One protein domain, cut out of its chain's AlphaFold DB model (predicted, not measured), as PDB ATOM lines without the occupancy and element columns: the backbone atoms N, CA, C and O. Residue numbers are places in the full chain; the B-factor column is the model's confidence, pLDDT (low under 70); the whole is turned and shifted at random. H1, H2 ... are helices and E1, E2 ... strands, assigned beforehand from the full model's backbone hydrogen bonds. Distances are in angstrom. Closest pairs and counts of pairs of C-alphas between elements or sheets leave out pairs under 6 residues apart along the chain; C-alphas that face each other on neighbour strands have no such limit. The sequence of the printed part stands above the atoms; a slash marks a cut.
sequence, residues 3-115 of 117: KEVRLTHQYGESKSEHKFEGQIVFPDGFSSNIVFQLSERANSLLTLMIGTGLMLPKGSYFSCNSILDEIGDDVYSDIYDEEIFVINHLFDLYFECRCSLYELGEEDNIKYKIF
ATOM      1  N   LYS A   3     196.393 166.686 241.180       57.97
ATOM      2  CA  LYS A   3     195.906 167.140 239.872       57.97
ATOM      3  C   LYS A   3     194.563 167.853 240.002       57.97
ATOM      4  O   LYS A   3     194.316 168.825 239.298       57.97
ATOM      5  N   GLU A   4     193.710 167.361 240.893       64.50
ATOM      6  CA  GLU A   4     192.391 167.928 241.154       64.50
ATOM      7  C   GLU A   4     191.964 167.612 242.590       64.50
ATOM      8  O   GLU A   4     192.172 166.495 243.073       64.50
ATOM      9  N   VAL A   5     191.367 168.596 243.263       66.06
ATOM     10  CA  VAL A   5     190.705 168.430 244.559       66.06
ATOM     11  C   VAL A   5     189.291 168.975 244.414       66.06
ATOM     12  O   VAL A   5     189.101 170.152 244.108       66.06
ATOM     13  N   ARG A   6     188.291 168.120 244.626       69.38
ATOM     14  CA  ARG A   6     186.888 168.538 244.743       69.38
ATOM     15  C   ARG A   6     186.469 168.348 246.182       69.38
ATOM     16  O   ARG A   6     186.522 167.221 246.650       69.38
ATOM     17  N   LEU A   7     186.064 169.419 246.854       73.00
ATOM     18  CA  LEU A   7     185.513 169.378 248.206       73.00
ATOM     19  C   LEU A   7     184.059 169.847 248.164       73.00
ATOM     20  O   LEU A   7     183.761 170.918 247.638       73.00
ATOM     21  N   THR A   8     183.167 169.044 248.722       74.44
ATOM     22  CA  THR A   8     181.772 169.381 248.984       74.44
ATOM     23  C   THR A   8     181.568 169.519 250.483       74.44
ATOM     24  O   THR A   8     181.940 168.633 251.250       74.44
ATOM     25  N   HIS A   9     180.966 170.634 250.891       77.94
ATOM     26  CA  HIS A   9     180.583 170.892 252.275       77.94
ATOM     27  C   HIS A   9     179.090 170.618 252.445       77.94
ATOM     28  O   HIS A   9     178.270 171.103 251.662       77.94
ATOM     29  N   GLN A  10     178.748 169.817 253.448       79.44
ATOM     30  CA  GLN A  10     177.379 169.504 253.837       79.44
ATOM     31  C   GLN A  10     177.248 169.584 255.362       79.44
ATOM     32  O   GLN A  10     178.233 169.496 256.096       79.44
ATOM     33  N   TYR A  11     176.021 169.738 255.846       66.12
ATOM     34  CA  TYR A  11     175.737 169.533 257.265       66.12
ATOM     35  C   TYR A  11     175.777 168.032 257.582       66.12
ATOM     36  O   TYR A  11     175.338 167.215 256.770       66.12
ATOM     37  N   GLY A  12     176.338 167.681 258.739       61.00
ATOM     38  CA  GLY A  12     176.375 166.323 259.271       61.00
ATOM     39  C   GLY A  12     175.000 165.835 259.738       61.00
ATOM     40  O   GLY A  12     173.988 166.527 259.603       61.00
ATOM     41  N   GLU A  13     174.957 164.620 260.293       61.00
ATOM     42  CA  GLU A  13     173.710 164.032 260.810       61.00
ATOM     43  C   GLU A  13     173.115 164.863 261.961       61.00
ATOM     44  O   GLU A  13     171.892 164.951 262.093       61.00
ATOM     45  N   SER A  14     173.962 165.548 262.740       61.75
ATOM     46  CA  SER A  14     173.544 166.631 263.629       61.75
ATOM     47  C   SER A  14     173.761 168.001 262.968       61.75
ATOM     48  O   SER A  14     174.769 168.250 262.307       61.75
ATOM     49  N   LYS A  15     172.823 168.940 263.167       60.78
ATOM     50  CA  LYS A  15     172.909 170.314 262.620       60.78
ATOM     51  C   LYS A  15     174.111 171.125 263.136       60.78
ATOM     52  O   LYS A  15     174.361 172.203 262.613       60.78
ATOM     53  N   SER A  16     174.802 170.618 264.154       67.38
ATOM     54  CA  SER A  16     175.988 171.197 264.794       67.38
ATOM     55  C   SER A  16     177.311 170.632 264.259       67.38
ATOM     56  O   SER A  16     178.376 170.983 264.762       67.38
ATOM     57  N   GLU A  17     177.258 169.741 263.268       77.12
ATOM     58  CA  GLU A  17     178.431 169.117 262.664       77.12
ATOM     59  C   GLU A  17     178.525 169.469 261.180       77.12
ATOM     60  O   GLU A  17     177.532 169.521 260.451       77.12
ATOM     61  N   HIS A  18     179.745 169.706 260.722       85.00
ATOM     62  CA  HIS A  18     180.075 170.087 259.360       85.00
ATOM     63  C   HIS A  18     180.863 168.953 258.720       85.00
ATOM     64  O   HIS A  18     181.961 168.620 259.167       85.00
ATOM     65  N   LYS A  19     180.302 168.358 257.666       85.12
ATOM     66  CA  LYS A  19     180.926 167.270 256.919       85.12
ATOM     67  C   LYS A  19     181.571 167.811 255.650       85.12
ATOM     68  O   LYS A  19     180.912 168.442 254.821       85.12
ATOM     69  N   PHE A  20     182.855 167.531 255.487       82.50
ATOM     70  CA  PHE A  20     183.612 167.829 254.280       82.50
ATOM     71  C   PHE A  20     183.948 166.521 253.593       82.50
ATOM     72  O   PHE A  20     184.706 165.714 254.119       82.50
ATOM     73  N   GLU A  21     183.382 166.315 252.415       83.94
ATOM     74  CA  GLU A  21     183.708 165.172 251.570       83.94
ATOM     75  C   GLU A  21     184.485 165.673 250.370       83.94
ATOM     76  O   GLU A  21     184.117 166.679 249.764       83.94
ATOM     77  N   GLY A  22     185.552 164.983 249.999       76.88
ATOM     78  CA  GLY A  22     186.267 165.334 248.795       76.88
ATOM     79  C   GLY A  22     186.934 164.177 248.105       76.88
ATOM     80  O   GLY A  22     187.207 163.140 248.699       76.88
ATOM     81  N   GLN A  23     187.211 164.390 246.827       80.69
ATOM     82  CA  GLN A  23     188.005 163.491 246.013       80.69
ATOM     83  C   GLN A  23     189.309 164.192 245.654       80.69
ATOM     84  O   GLN A  23     189.306 165.284 245.079       80.69
ATOM     85  N   ILE A  24     190.420 163.546 245.992       73.94
ATOM     86  CA  ILE A  24     191.762 163.947 245.593       73.94
ATOM     87  C   ILE A  24     192.180 163.034 244.449       73.94
ATOM     88  O   ILE A  24     192.221 161.816 244.617       73.94
ATOM     89  N   VAL A  25     192.505 163.617 243.297       76.75
ATOM     90  CA  VAL A  25     193.019 162.886 242.133       76.75
ATOM     91  C   VAL A  25     194.485 163.243 241.924       76.75
ATOM     92  O   VAL A  25     194.853 164.416 241.821       76.75
ATOM     93  N   PHE A  26     195.332 162.225 241.839       76.25
ATOM     94  CA  PHE A  26     196.762 162.352 241.598       76.25
ATOM     95  C   PHE A  26     197.089 162.267 240.095       76.25
ATOM     96  O   PHE A  26     196.278 161.784 239.299       76.25
ATOM     97  N   PRO A  27     198.260 162.773 239.658       73.69
ATOM     98  CA  PRO A  27     198.633 162.797 238.240       73.69
ATOM     99  C   PRO A  27     198.695 161.425 237.556       73.69
ATOM    100  O   PRO A  27     198.483 161.345 236.349       73.69
ATOM    101  N   ASP A  28     198.958 160.367 238.320       83.31
ATOM    102  CA  ASP A  28     199.010 158.968 237.878       83.31
ATOM    103  C   ASP A  28     197.620 158.318 237.721       83.31
ATOM    104  O   ASP A  28     197.518 157.165 237.308       83.31
ATOM    105  N   GLY A  29     196.547 159.057 238.018       79.12
ATOM    106  CA  GLY A  29     195.175 158.566 237.962       79.12
ATOM    107  C   GLY A  29     194.703 157.889 239.248       79.12
ATOM    108  O   GLY A  29     193.534 157.505 239.315       79.12
ATOM    109  N   PHE A  30     195.548 157.778 240.279       78.50
ATOM    110  CA  PHE A  30     195.095 157.365 241.602       78.50
ATOM    111  C   PHE A  30     194.115 158.406 242.153       78.50
ATOM    112  O   PHE A  30     194.340 159.613 242.042       78.50
ATOM    113  N   SER A  31     193.015 157.949 242.750       80.88
ATOM    114  CA  SER A  31     192.074 158.833 243.435       80.88
ATOM    115  C   SER A  31     191.773 158.316 244.829       80.88
ATOM    116  O   SER A  31     191.645 157.108 245.030       80.88
ATOM    117  N   SER A  32     191.671 159.237 245.779       75.62
ATOM    118  CA  SER A  32     191.314 158.954 247.162       75.62
ATOM    119  C   SER A  32     190.139 159.825 247.576       75.62
ATOM    120  O   SER A  32     190.067 160.994 247.187       75.62
ATOM    121  N   ASN A  33     189.240 159.257 248.373       81.44
ATOM    122  CA  ASN A  33     188.168 160.006 249.008       81.44
ATOM    123  C   ASN A  33     188.602 160.387 250.420       81.44
ATOM    124  O   ASN A  33     189.075 159.544 251.182       81.44
ATOM    125  N   ILE A  34     188.415 161.652 250.760       79.31
ATOM    126  CA  ILE A  34     188.630 162.191 252.094       79.31
ATOM    127  C   ILE A  34     187.283 162.597 252.678       79.31
ATOM    128  O   ILE A  34     186.450 163.183 251.988       79.31
ATOM    129  N   VAL A  35     187.067 162.255 253.943       83.56
ATOM    130  CA  VAL A  35     185.884 162.662 254.697       83.56
ATOM    131  C   VAL A  35     186.358 163.209 256.029       83.56
ATOM    132  O   VAL A  35     187.024 162.505 256.784       83.56
ATOM    133  N   PHE A  36     186.006 164.456 256.301       84.81
ATOM    134  CA  PHE A  36     186.258 165.118 257.568       84.81
ATOM    135  C   PHE A  36     184.942 165.543 258.203       84.81
ATOM    136  O   PHE A  36     183.981 165.879 257.506       84.81
ATOM    137  N   GLN A  37     184.923 165.553 259.528       86.81
ATOM    138  CA  GLN A  37     183.817 166.053 260.326       86.81
ATOM    139  C   GLN A  37     184.380 167.047 261.334       86.81
ATOM    140  O   GLN A  37     185.350 166.739 262.019       86.81
ATOM    141  N   LEU A  38     183.794 168.238 261.371       88.94
ATOM    142  CA  LEU A  38     184.144 169.309 262.295       88.94
ATOM    143  C   LEU A  38     182.917 169.699 263.114       88.94
ATOM    144  O   LEU A  38     181.802 169.730 262.590       88.94
ATOM    145  N   SER A  39     183.122 170.063 264.371       91.25
ATOM    146  CA  SER A  39     182.138 170.810 265.146       91.25
ATOM    147  C   SER A  39     181.879 172.187 264.525       91.25
ATOM    148  O   SER A  39     182.686 172.727 263.763       91.25
ATOM    149  N   GLU A  40     180.751 172.803 264.876       89.94
ATOM    150  CA  GLU A  40     180.425 174.176 264.471       89.94
ATOM    151  C   GLU A  40     181.514 175.187 264.876       89.94
ATOM    152  O   GLU A  40     181.843 176.096 264.105       89.94
ATOM    153  N   ARG A  41     182.127 175.006 266.055       90.62
ATOM    154  CA  ARG A  41     183.200 175.883 266.543       90.62
ATOM    155  C   ARG A  41     184.475 175.713 265.718       90.62
ATOM    156  O   ARG A  41     185.029 176.710 265.259       90.62
ATOM    157  N   ALA A  42     184.882 174.474 265.448       92.69
ATOM    158  CA  ALA A  42     186.019 174.175 264.581       92.69
ATOM    159  C   ALA A  42     185.809 174.687 263.144       92.69
ATOM    160  O   ALA A  42     186.695 175.300 262.549       92.69
ATOM    161  N   ASN A  43     184.601 174.531 262.597       91.81
ATOM    162  CA  ASN A  43     184.255 175.075 261.285       91.81
ATOM    163  C   ASN A  43     184.283 176.617 261.256       91.81
ATOM    164  O   ASN A  43     184.702 177.223 260.264       91.81
ATOM    165  N   SER A  44     183.847 177.260 262.340       92.25
ATOM    166  CA  SER A  44     183.914 178.717 262.484       92.25
ATOM    167  C   SER A  44     185.361 179.206 262.520       92.25
ATOM    168  O   SER A  44     185.680 180.179 261.836       92.25
ATOM    169  N   LEU A  45     186.248 178.497 263.228       95.50
ATOM    170  CA  LEU A  45     187.682 178.785 263.216       95.50
ATOM    171  C   LEU A  45     188.267 178.641 261.806       95.50
ATOM    172  O   LEU A  45     188.893 179.579 261.324       95.50
ATOM    173  N   LEU A  46     188.004 177.535 261.102       95.31
ATOM    174  CA  LEU A  46     188.467 177.351 259.718       95.31
ATOM    175  C   LEU A  46     188.021 178.507 258.807       95.31
ATOM    176  O   LEU A  46     188.801 179.017 258.003       95.31
ATOM    177  N   THR A  47     186.766 178.941 258.945       93.25
ATOM    178  CA  THR A  47     186.217 180.061 258.168       93.25
ATOM    179  C   THR A  47     186.930 181.373 258.495       93.25
ATOM    180  O   THR A  47     187.281 182.121 257.578       93.25
ATOM    181  N   LEU A  48     187.180 181.638 259.782       95.56
ATOM    182  CA  LEU A  48     187.938 182.800 260.240       95.56
ATOM    183  C   LEU A  48     189.359 182.783 259.669       95.56
ATOM    184  O   LEU A  48     189.765 183.756 259.045       95.56
ATOM    185  N   MET A  49     190.068 181.659 259.791       96.62
ATOM    186  CA  MET A  49     191.427 181.482 259.275       96.62
ATOM    187  C   MET A  49     191.512 181.739 257.770       96.62
ATOM    188  O   MET A  49     192.378 182.489 257.313       96.62
ATOM    189  N   ILE A  50     190.598 181.156 256.985       94.69
ATOM    190  CA  ILE A  50     190.529 181.403 255.538       94.69
ATOM    191  C   ILE A  50     190.301 182.893 255.266       94.69
ATOM    192  O   ILE A  50     190.976 183.469 254.411       94.69
ATOM    193  N   GLY A  51     189.381 183.525 255.999       93.94
ATOM    194  CA  GLY A  51     189.125 184.961 255.919       93.94
ATOM    195  C   GLY A  51     190.384 185.793 256.169       93.94
ATOM    196  O   GLY A  51     190.721 186.632 255.334       93.94
ATOM    197  N   THR A  52     191.109 185.515 257.253       94.69
ATOM    198  CA  THR A  52     192.356 186.201 257.623       94.69
ATOM    199  C   THR A  52     193.409 186.064 256.523       94.69
ATOM    200  O   THR A  52     193.906 187.073 256.018       94.69
ATOM    201  N   GLY A  53     193.664 184.845 256.031       93.50
ATOM    202  CA  GLY A  53     194.597 184.617 254.920       93.50
ATOM    203  C   GLY A  53     194.197 185.363 253.636       93.50
ATOM    204  O   GLY A  53     195.037 185.944 252.946       93.50
ATOM    205  N   LEU A  54     192.894 185.439 253.343       92.12
ATOM    206  CA  LEU A  54     192.338 186.209 252.224       92.12
ATOM    207  C   LEU A  54     192.299 187.726 252.457       92.12
ATOM    208  O   LEU A  54     191.919 188.459 251.539       92.12
ATOM    209  N   MET A  55     192.666 188.231 253.631       93.75
ATOM    210  CA  MET A  55     192.758 189.666 253.922       93.75
ATOM    211  C   MET A  55     194.203 190.179 253.956       93.75
ATOM    212  O   MET A  55     194.405 191.379 253.775       93.75
ATOM    213  N   LEU A  56     195.205 189.296 254.038       93.25
ATOM    214  CA  LEU A  56     196.627 189.667 254.021       93.25
ATOM    215  C   LEU A  56     197.031 190.495 252.790       93.25
ATOM    216  O   LEU A  56     196.589 190.190 251.693       93.25
ATOM    217  N   PRO A  57     197.915 191.496 252.877       93.56
ATOM    218  CA  PRO A  57     198.362 192.237 251.696       93.56
ATOM    219  C   PRO A  57     198.858 191.334 250.548       93.56
ATOM    220  O   PRO A  57     199.391 190.243 250.753       93.56
ATOM    221  N   LYS A  58     198.688 191.781 249.299       90.06
ATOM    222  CA  LYS A  58     199.180 191.029 248.135       90.06
ATOM    223  C   LYS A  58     200.703 190.871 248.212       90.06
ATOM    224  O   LYS A  58     201.406 191.853 248.443       90.06
ATOM    225  N   GLY A  59     201.205 189.666 247.954       88.88
ATOM    226  CA  GLY A  59     202.622 189.335 248.076       88.88
ATOM    227  C   GLY A  59     203.065 188.923 249.480       88.88
ATOM    228  O   GLY A  59     204.229 188.550 249.620       88.88
ATOM    229  N   SER A  60     202.172 188.950 250.476       92.50
ATOM    230  CA  SER A  60     202.435 188.391 251.802       92.50
ATOM    231  C   SER A  60     202.632 186.878 251.752       92.50
ATOM    232  O   SER A  60     202.061 186.182 250.906       92.50
ATOM    233  N   TYR A  61     203.426 186.398 252.703       94.00
ATOM    234  CA  TYR A  61     203.678 184.987 252.958       94.00
ATOM    235  C   TYR A  61     202.952 184.575 254.230       94.00
ATOM    236  O   TYR A  61     202.962 185.332 255.201       94.00
ATOM    237  N   PHE A  62     202.321 183.409 254.218       94.81
ATOM    238  CA  PHE A  62     201.581 182.903 255.369       94.81
ATOM    239  C   PHE A  62     201.534 181.380 255.377       94.81
ATOM    240  O   PHE A  62     201.610 180.737 254.330       94.81
ATOM    241  N   SER A  63     201.388 180.812 256.564       94.00
ATOM    242  CA  SER A  63     201.140 179.397 256.804       94.00
ATOM    243  C   SER A  63     199.892 179.232 257.665       94.00
ATOM    244  O   SER A  63     199.333 180.206 258.171       94.00
ATOM    245  N   CYS A  64     199.448 177.992 257.845       93.56
ATOM    246  CA  CYS A  64     198.374 177.696 258.783       93.56
ATOM    247  C   CYS A  64     198.722 178.170 260.211       93.56
ATOM    248  O   CYS A  64     197.950 178.913 260.812       93.56
ATOM    249  N   ASN A  65     199.932 177.847 260.685       91.69
ATOM    250  CA  ASN A  65     200.421 178.234 262.012       91.69
ATOM    251  C   ASN A  65     200.480 179.756 262.179       91.69
ATOM    252  O   ASN A  65     199.945 180.271 263.147       91.69
ATOM    253  N   SER A  66     201.013 180.497 261.196       93.44
ATOM    254  CA  SER A  66     201.097 181.960 261.323       93.44
ATOM    255  C   SER A  66     199.721 182.627 261.421       93.44
ATOM    256  O   SER A  66     199.594 183.692 262.011       93.44
ATOM    257  N   ILE A  67     198.693 182.029 260.805       95.81
ATOM    258  CA  ILE A  67     197.313 182.520 260.899       95.81
ATOM    259  C   ILE A  67     196.690 182.152 262.253       95.81
ATOM    260  O   ILE A  67     195.944 182.961 262.800       95.81
ATOM    261  N   LEU A  68     196.984 180.967 262.798       93.56
ATOM    262  CA  LEU A  68     196.570 180.594 264.157       93.56
ATOM    263  C   LEU A  68     197.197 181.526 265.199       93.56
ATOM    264  O   LEU A  68     196.469 182.053 266.038       93.56
ATOM    265  N   ASP A  69     198.494 181.811 265.074       92.25
ATOM    266  CA  ASP A  69     199.215 182.749 265.941       92.25
ATOM    267  C   ASP A  69     198.605 184.160 265.887       92.25
ATOM    268  O   ASP A  69     198.514 184.845 266.904       92.25
ATOM    269  N   GLU A  70     198.167 184.609 264.703       93.19
ATOM    270  CA  GLU A  70     197.505 185.908 264.525       93.19
ATOM    271  C   GLU A  70     196.106 185.948 265.162       93.19
ATOM    272  O   GLU A  70     195.695 186.986 265.681       93.19
ATOM    273  N   ILE A  71     195.370 184.833 265.126       92.75
ATOM    274  CA  ILE A  71     194.043 184.717 265.745       92.75
ATOM    275  C   ILE A  71     194.147 184.648 267.273       92.75
ATOM    276  O   ILE A  71     193.315 185.250 267.951       92.75
ATOM    277  N   GLY A  72     195.161 183.958 267.795       91.56
ATOM    278  CA  GLY A  72     195.407 183.790 269.224       91.56
ATOM    279  C   GLY A  72     194.790 182.518 269.814       91.56
ATOM    280  O   GLY A  72     193.646 182.152 269.527       91.56
ATOM    281  N   ASP A  73     195.566 181.852 270.674       88.75
ATOM    282  CA  ASP A  73     195.226 180.567 271.306       88.75
ATOM    283  C   ASP A  73     193.950 180.619 272.153       88.75
ATOM    284  O   ASP A  73     193.236 179.626 272.275       88.75
ATOM    285  N   ASP A  74     193.616 181.779 272.715       90.81
ATOM    286  CA  ASP A  74     192.414 181.987 273.524       90.81
ATOM    287  C   ASP A  74     191.115 181.805 272.725       90.81
ATOM    288  O   ASP A  74     190.080 181.436 273.284       90.81
ATOM    289  N   VAL A  75     191.158 182.013 271.408       87.19
ATOM    290  CA  VAL A  75     189.993 181.844 270.531       87.19
ATOM    291  C   VAL A  75     189.664 180.364 270.326       87.19
ATOM    292  O   VAL A  75     188.483 179.984 270.258       87.19
ATOM    293  N   TYR A  76     190.694 179.519 270.243       86.56
ATOM    294  CA  TYR A  76     190.570 178.116 269.852       86.56
ATOM    295  C   TYR A  76     190.977 177.107 270.930       86.56
ATOM    296  O   TYR A  76     190.932 175.909 270.667       86.56
ATOM    297  N   SER A  77     191.256 177.558 272.155       89.38
ATOM    298  CA  SER A  77     191.667 176.711 273.287       89.38
ATOM    299  C   SER A  77     190.702 175.575 273.636       89.38
ATOM    300  O   SER A  77     191.102 174.597 274.257       89.38
ATOM    301  N   ASP A  78     189.423 175.717 273.280       90.19
ATOM    302  CA  ASP A  78     188.382 174.717 273.552       90.19
ATOM    303  C   ASP A  78     188.119 173.779 272.357       90.19
ATOM    304  O   ASP A  78     187.144 173.025 272.373       90.19
ATOM    305  N   ILE A  79     188.910 173.875 271.285       91.69
ATOM    306  CA  ILE A  79     188.826 172.987 270.122       91.69
ATOM    307  C   ILE A  79     189.822 171.844 270.321       91.69
ATOM    308  O   ILE A  79     190.960 172.071 270.718       91.69
ATOM    309  N   TYR A  80     189.390 170.614 270.047       90.44
ATOM    310  CA  TYR A  80     190.237 169.433 270.207       90.44
ATOM    311  C   TYR A  80     191.398 169.419 269.203       90.44
ATOM    312  O   TYR A  80     191.230 169.813 268.046       90.44
ATOM    313  N   ASP A  81     192.552 168.891 269.615       89.44
ATOM    314  CA  ASP A  81     193.755 168.797 268.776       89.44
ATOM    315  C   ASP A  81     193.490 168.054 267.455       89.44
ATOM    316  O   ASP A  81     194.026 168.419 266.405       89.44
ATOM    317  N   GLU A  82     192.621 167.038 267.464       89.00
ATOM    318  CA  GLU A  82     192.226 166.315 266.254       89.00
ATOM    319  C   GLU A  82     191.446 167.204 265.276       89.00
ATOM    320  O   GLU A  82     191.618 167.093 264.061       89.00
ATOM    321  N   GLU A  83     190.606 168.108 265.784       91.69
ATOM    322  CA  GLU A  83     189.895 169.078 264.953       91.69
ATOM    323  C   GLU A  83     190.855 170.139 264.412       91.69
ATOM    324  O   GLU A  83     190.768 170.469 263.230       91.69
ATOM    325  N   ILE A  84     191.818 170.611 265.213       91.25
ATOM    326  CA  ILE A  84     192.882 171.513 264.744       91.25
ATOM    327  C   ILE A  84     193.691 170.855 263.621       91.25
ATOM    328  O   ILE A  84     193.911 171.459 262.570       91.25
ATOM    329  N   PHE A  85     194.054 169.581 263.766       88.62
ATOM    330  CA  PHE A  85     194.740 168.829 262.715       88.62
ATOM    331  C   PHE A  85     193.944 168.790 261.398       88.62
ATOM    332  O   PHE A  85     194.513 168.958 260.310       88.62
ATOM    333  N   VAL A  86     192.625 168.586 261.481       89.50
ATOM    334  CA  VAL A  86     191.723 168.592 260.320       89.50
ATOM    335  C   VAL A  86     191.598 169.991 259.714       89.50
ATOM    336  O   VAL A  86     191.648 170.130 258.489       89.50
ATOM    337  N   ILE A  87     191.470 171.030 260.543       92.88
ATOM    338  CA  ILE A  87     191.443 172.430 260.106       92.88
ATOM    339  C   ILE A  87     192.712 172.758 259.323       92.88
ATOM    340  O   ILE A  87     192.606 173.299 258.224       92.88
ATOM    341  N   ASN A  88     193.885 172.357 259.819       91.06
ATOM    342  CA  ASN A  88     195.159 172.590 259.141       91.06
ATOM    343  C   ASN A  88     195.171 171.968 257.736       91.06
ATOM    344  O   ASN A  88     195.556 172.615 256.762       91.06
ATOM    345  N   HIS A  89     194.663 170.739 257.601       88.50
ATOM    346  CA  HIS A  89     194.548 170.071 256.303       88.50
ATOM    347  C   HIS A  89     193.580 170.783 255.353       88.50
ATOM    348  O   HIS A  89     193.896 170.981 254.178       88.50
ATOM    349  N   LEU A  90     192.396 171.162 255.837       90.25
ATOM    350  CA  LEU A  90     191.387 171.838 255.021       90.25
ATOM    351  C   LEU A  90     191.832 173.247 254.606       90.25
ATOM    352  O   LEU A  90     191.580 173.652 253.469       90.25
ATOM    353  N   PHE A  91     192.525 173.962 255.491       92.88
ATOM    354  CA  PHE A  91     193.132 175.260 255.214       92.88
ATOM    355  C   PHE A  91     194.173 175.150 254.096       92.88
ATOM    356  O   PHE A  91     194.084 175.860 253.090       92.88
ATOM    357  N   ASP A  92     195.110 174.209 254.223       89.94
ATOM    358  CA  ASP A  92     196.135 173.963 253.212       89.94
ATOM    359  C   ASP A  92     195.513 173.610 251.858       89.94
ATOM    360  O   ASP A  92     195.888 174.188 250.839       89.94
ATOM    361  N   LEU A  93     194.530 172.703 251.834       86.00
ATOM    362  CA  LEU A  93     193.826 172.328 250.605       86.00
ATOM    363  C   LEU A  93     193.130 173.534 249.959       86.00
ATOM    364  O   LEU A  93     193.166 173.691 248.737       86.00
ATOM    365  N   TYR A  94     192.511 174.407 250.759       87.88
ATOM    366  CA  TYR A  94     191.837 175.600 250.251       87.88
ATOM    367  C   TYR A  94     192.802 176.530 249.505       87.88
ATOM    368  O   TYR A  94     192.463 177.016 248.413       87.88
ATOM    369  N   PHE A  95     193.981 176.772 250.085       88.88
ATOM    370  CA  PHE A  95     194.984 177.678 249.533       88.88
ATOM    371  C   PHE A  95     195.865 177.033 248.466       88.88
ATOM    372  O   PHE A  95     196.242 177.731 247.532       88.88
ATOM    373  N   GLU A  96     196.097 175.722 248.476       85.94
ATOM    374  CA  GLU A  96     196.733 175.025 247.346       85.94
ATOM    375  C   GLU A  96     195.949 175.194 246.041       85.94
ATOM    376  O   GLU A  96     196.534 175.292 244.964       85.94
ATOM    377  N   CYS A  97     194.619 175.267 246.124       78.00
ATOM    378  CA  CYS A  97     193.775 175.497 244.956       78.00
ATOM    379  C   CYS A  97     193.756 176.959 244.469       78.00
ATOM    380  O   CYS A  97     193.193 177.221 243.405       78.00
ATOM    381  N   ARG A  98     194.282 177.924 245.237       82.50
ATOM    382  CA  ARG A  98     194.076 179.373 244.997       82.50
ATOM    383  C   ARG A  98     195.347 180.211 245.001       82.50
ATOM    384  O   ARG A  98     195.381 181.259 244.362       82.50
ATOM    385  N   CYS A  99     196.368 179.759 245.703       79.94
ATOM    386  CA  CYS A  99     197.644 180.424 245.885       79.94
ATOM    387  C   CYS A  99     198.765 179.523 245.373       79.94
ATOM    388  O   CYS A  99     198.633 178.304 245.276       79.94
ATOM    389  N   SER A 100     199.901 180.130 245.041       79.38
ATOM    390  CA  SER A 100     201.108 179.359 244.764       79.38
ATOM    391  C   SER A 100     201.730 178.917 246.085       79.38
ATOM    392  O   SER A 100     201.990 179.754 246.954       79.38
ATOM    393  N   LEU A 101     201.990 177.613 246.223       83.88
ATOM    394  CA  LEU A 101     202.895 177.108 247.252       83.88
ATOM    395  C   LEU A 101     204.262 177.769 247.037       83.88
ATOM    396  O   LEU A 101     204.838 177.645 245.954       83.88
ATOM    397  N   TYR A 102     204.743 178.504 248.036       80.69
ATOM    398  CA  TYR A 102     206.023 179.196 247.966       80.69
ATOM    399  C   TYR A 102     207.158 178.272 248.399       80.69
ATOM    400  O   TYR A 102     208.084 178.034 247.625       80.69
ATOM    401  N   GLU A 103     207.051 177.713 249.603       86.62
ATOM    402  CA  GLU A 103     208.037 176.790 250.158       86.62
ATOM    403  C   GLU A 103     207.412 175.851 251.203       86.62
ATOM    404  O   GLU A 103     206.265 176.026 251.626       86.62
ATOM    405  N   LEU A 104     208.179 174.832 251.590       87.56
ATOM    406  CA  LEU A 104     207.876 173.971 252.729       87.56
ATOM    407  C   LEU A 104     208.737 174.428 253.909       87.56
ATOM    408  O   LEU A 104     209.963 174.387 253.809       87.56
ATOM    409  N   GLY A 105     208.091 174.848 254.992       84.38
ATOM    410  CA  GLY A 105     208.739 175.088 256.278       84.38
ATOM    411  C   GLY A 105     208.865 173.795 257.083       84.38
ATOM    412  O   GLY A 105     208.200 172.799 256.782       84.38
ATOM    413  N   GLU A 106     209.726 173.803 258.097       86.31
ATOM    414  CA  GLU A 106     209.925 172.674 259.005       86.31
ATOM    415  C   GLU A 106     210.208 173.183 260.420       86.31
ATOM    416  O   GLU A 106     211.131 173.969 260.627       86.31
ATOM    417  N   GLU A 107     209.416 172.719 261.381       80.81
ATOM    418  CA  GLU A 107     209.561 173.019 262.806       80.81
ATOM    419  C   GLU A 107     209.318 171.729 263.592       80.81
ATOM    420  O   GLU A 107     208.381 170.994 263.294       80.81
ATOM    421  N   ASP A 108     210.211 171.381 264.521       81.00
ATOM    422  CA  ASP A 108     210.152 170.128 265.293       81.00
ATOM    423  C   ASP A 108     209.988 168.840 264.448       81.00
ATOM    424  O   ASP A 108     209.378 167.858 264.870       81.00
ATOM    425  N   ASN A 109     210.592 168.805 263.250       79.62
ATOM    426  CA  ASN A 109     210.440 167.758 262.217       79.62
ATOM    427  C   ASN A 109     209.028 167.649 261.605       79.62
ATOM    428  O   ASN A 109     208.725 166.691 260.886       79.62
ATOM    429  N   ILE A 110     208.158 168.623 261.859       77.50
ATOM    430  CA  ILE A 110     206.837 168.745 261.255       77.50
ATOM    431  C   ILE A 110     206.941 169.729 260.093       77.50
ATOM    432  O   ILE A 110     207.296 170.896 260.253       77.50
ATOM    433  N   LYS A 111     206.631 169.242 258.890       84.06
ATOM    434  CA  LYS A 111     206.608 170.075 257.686       84.06
ATOM    435  C   LYS A 111     205.278 170.800 257.568       84.06
ATOM    436  O   LYS A 111     204.229 170.170 257.686       84.06
ATOM    437  N   TYR A 112     205.330 172.082 257.236       87.38
ATOM    438  CA  TYR A 112     204.151 172.908 256.982       87.38
ATOM    439  C   TYR A 112     204.303 173.695 255.679       87.38
ATOM    440  O   TYR A 112     205.405 173.880 255.158       87.38
ATOM    441  N   LYS A 113     203.181 174.133 255.107       91.88
ATOM    442  CA  LYS A 113     203.166 174.863 253.836       91.88
ATOM    443  C   LYS A 113     203.201 176.362 254.079       91.88
ATOM    444  O   LYS A 113     202.497 176.877 254.945       91.88
ATOM    445  N   ILE A 114     203.999 177.056 253.273       92.88
ATOM    446  CA  ILE A 114     204.004 178.513 253.196       92.88
ATOM    447  C   ILE A 114     203.444 178.908 251.832       92.88
ATOM    448  O   ILE A 114     203.962 178.522 250.779       92.88
ATOM    449  N   PHE A 115     202.373 179.688 251.849       93.50
ATOM    450  CA  PHE A 115     201.687 180.199 250.673       93.50
ATOM    451  C   PHE A 115     202.061 181.655 250.429       93.50
ATOM    452  O   PHE A 115     202.335 182.410 251.362       93.50
TER     453      PHE A 115
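AT A GLANCE: This is residues 3 to 115 of the 117 residues of an uncharacterized protein of Staphylococcus simulans (UniProt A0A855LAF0). A slab of three long antiparallel strands, E1, E2 and E3, has helices over one face and its other face bare: H4 runs slantwise over it in the middle of the domain, and H1 stands up from it. Beyond H4, away from that sheet, lie the short helix H2 and a separate hairpin, E4 and E5, whose tip, residues 106 to 111, sticks out. The printed part has 113 residues with four named helices and five named strands, in the order E1 E2 E3 H1 H2 H3 H4 E4 E5, of the class mixed, helices and strands. It is compact, with a radius of gyration of the C-alphas of 14.5 A and spans of 41 by 38 by 29 A.

IN THESE COORDINATES: E1, residues 4 to 11, begins at C-alpha 4 (192.391, 167.928, 241.154) and is 23.2 A long. E2, residues 17 to 25, is 25.9 A long, and E3, residues 31 to 39, 26.7 A. H1, residues 40 to 53, begins at C-alpha 40 (180.425, 174.176, 264.471) and is 20.0 A long. H2 is residues 64 to 71, 10.8 A, and H3 residues 73 to 76, 5.5 A. H4, residues 81 to 96, is 22.5 A long. E4, residues 100 to 107, is 20.9 A long, and E5, residues 110 to 115, 16.4 A, ending at C-alpha 115 (201.687, 180.199, 250.673).

HOW THE PARTS SIT: E1, E2 and E3 form a meander, each strand the antiparallel neighbour of the one before, with N 8 and O 21 at 2.8 A and N 20 and O 36 at 2.8 A. H4 is on this sheet at a height of 9.0 A, slantwise to the strands, at 50 degrees to E3 on the local plane; the closest C-alphas of H4 and E3 are Glu 83 and Leu 38, 6.3 A. H1, on the same face, stands up from the sheet at 70 degrees. H1 and H4 touch at Leu 46 and Ile 87, their closest C-alphas, 5.8 A, running the same way at a tilt of 37 degrees, only just steep. H2 touches H1 about perpendicular, at 83 degrees, with the C-alphas of Ile 67 and Met 49 closest, 6.2 A. The closest C-alphas of H4 and E5 are Asp 92 and Lys 113, 7.1 A. In the hairpin of E4 and E5, N 105 and O 112 are 2.9 A apart. In H1, H2 and H4 every O i to N i+4 pair is within hydrogen-bond range; H3 is too short for one.

THE WHOLE: The C-alphas of Asp 28 and Asp 74 are farthest apart, 42.9 A. The printed part has no cut, and no link is long. Residues 3 to 6 and 11 to 16 have pLDDT under 70.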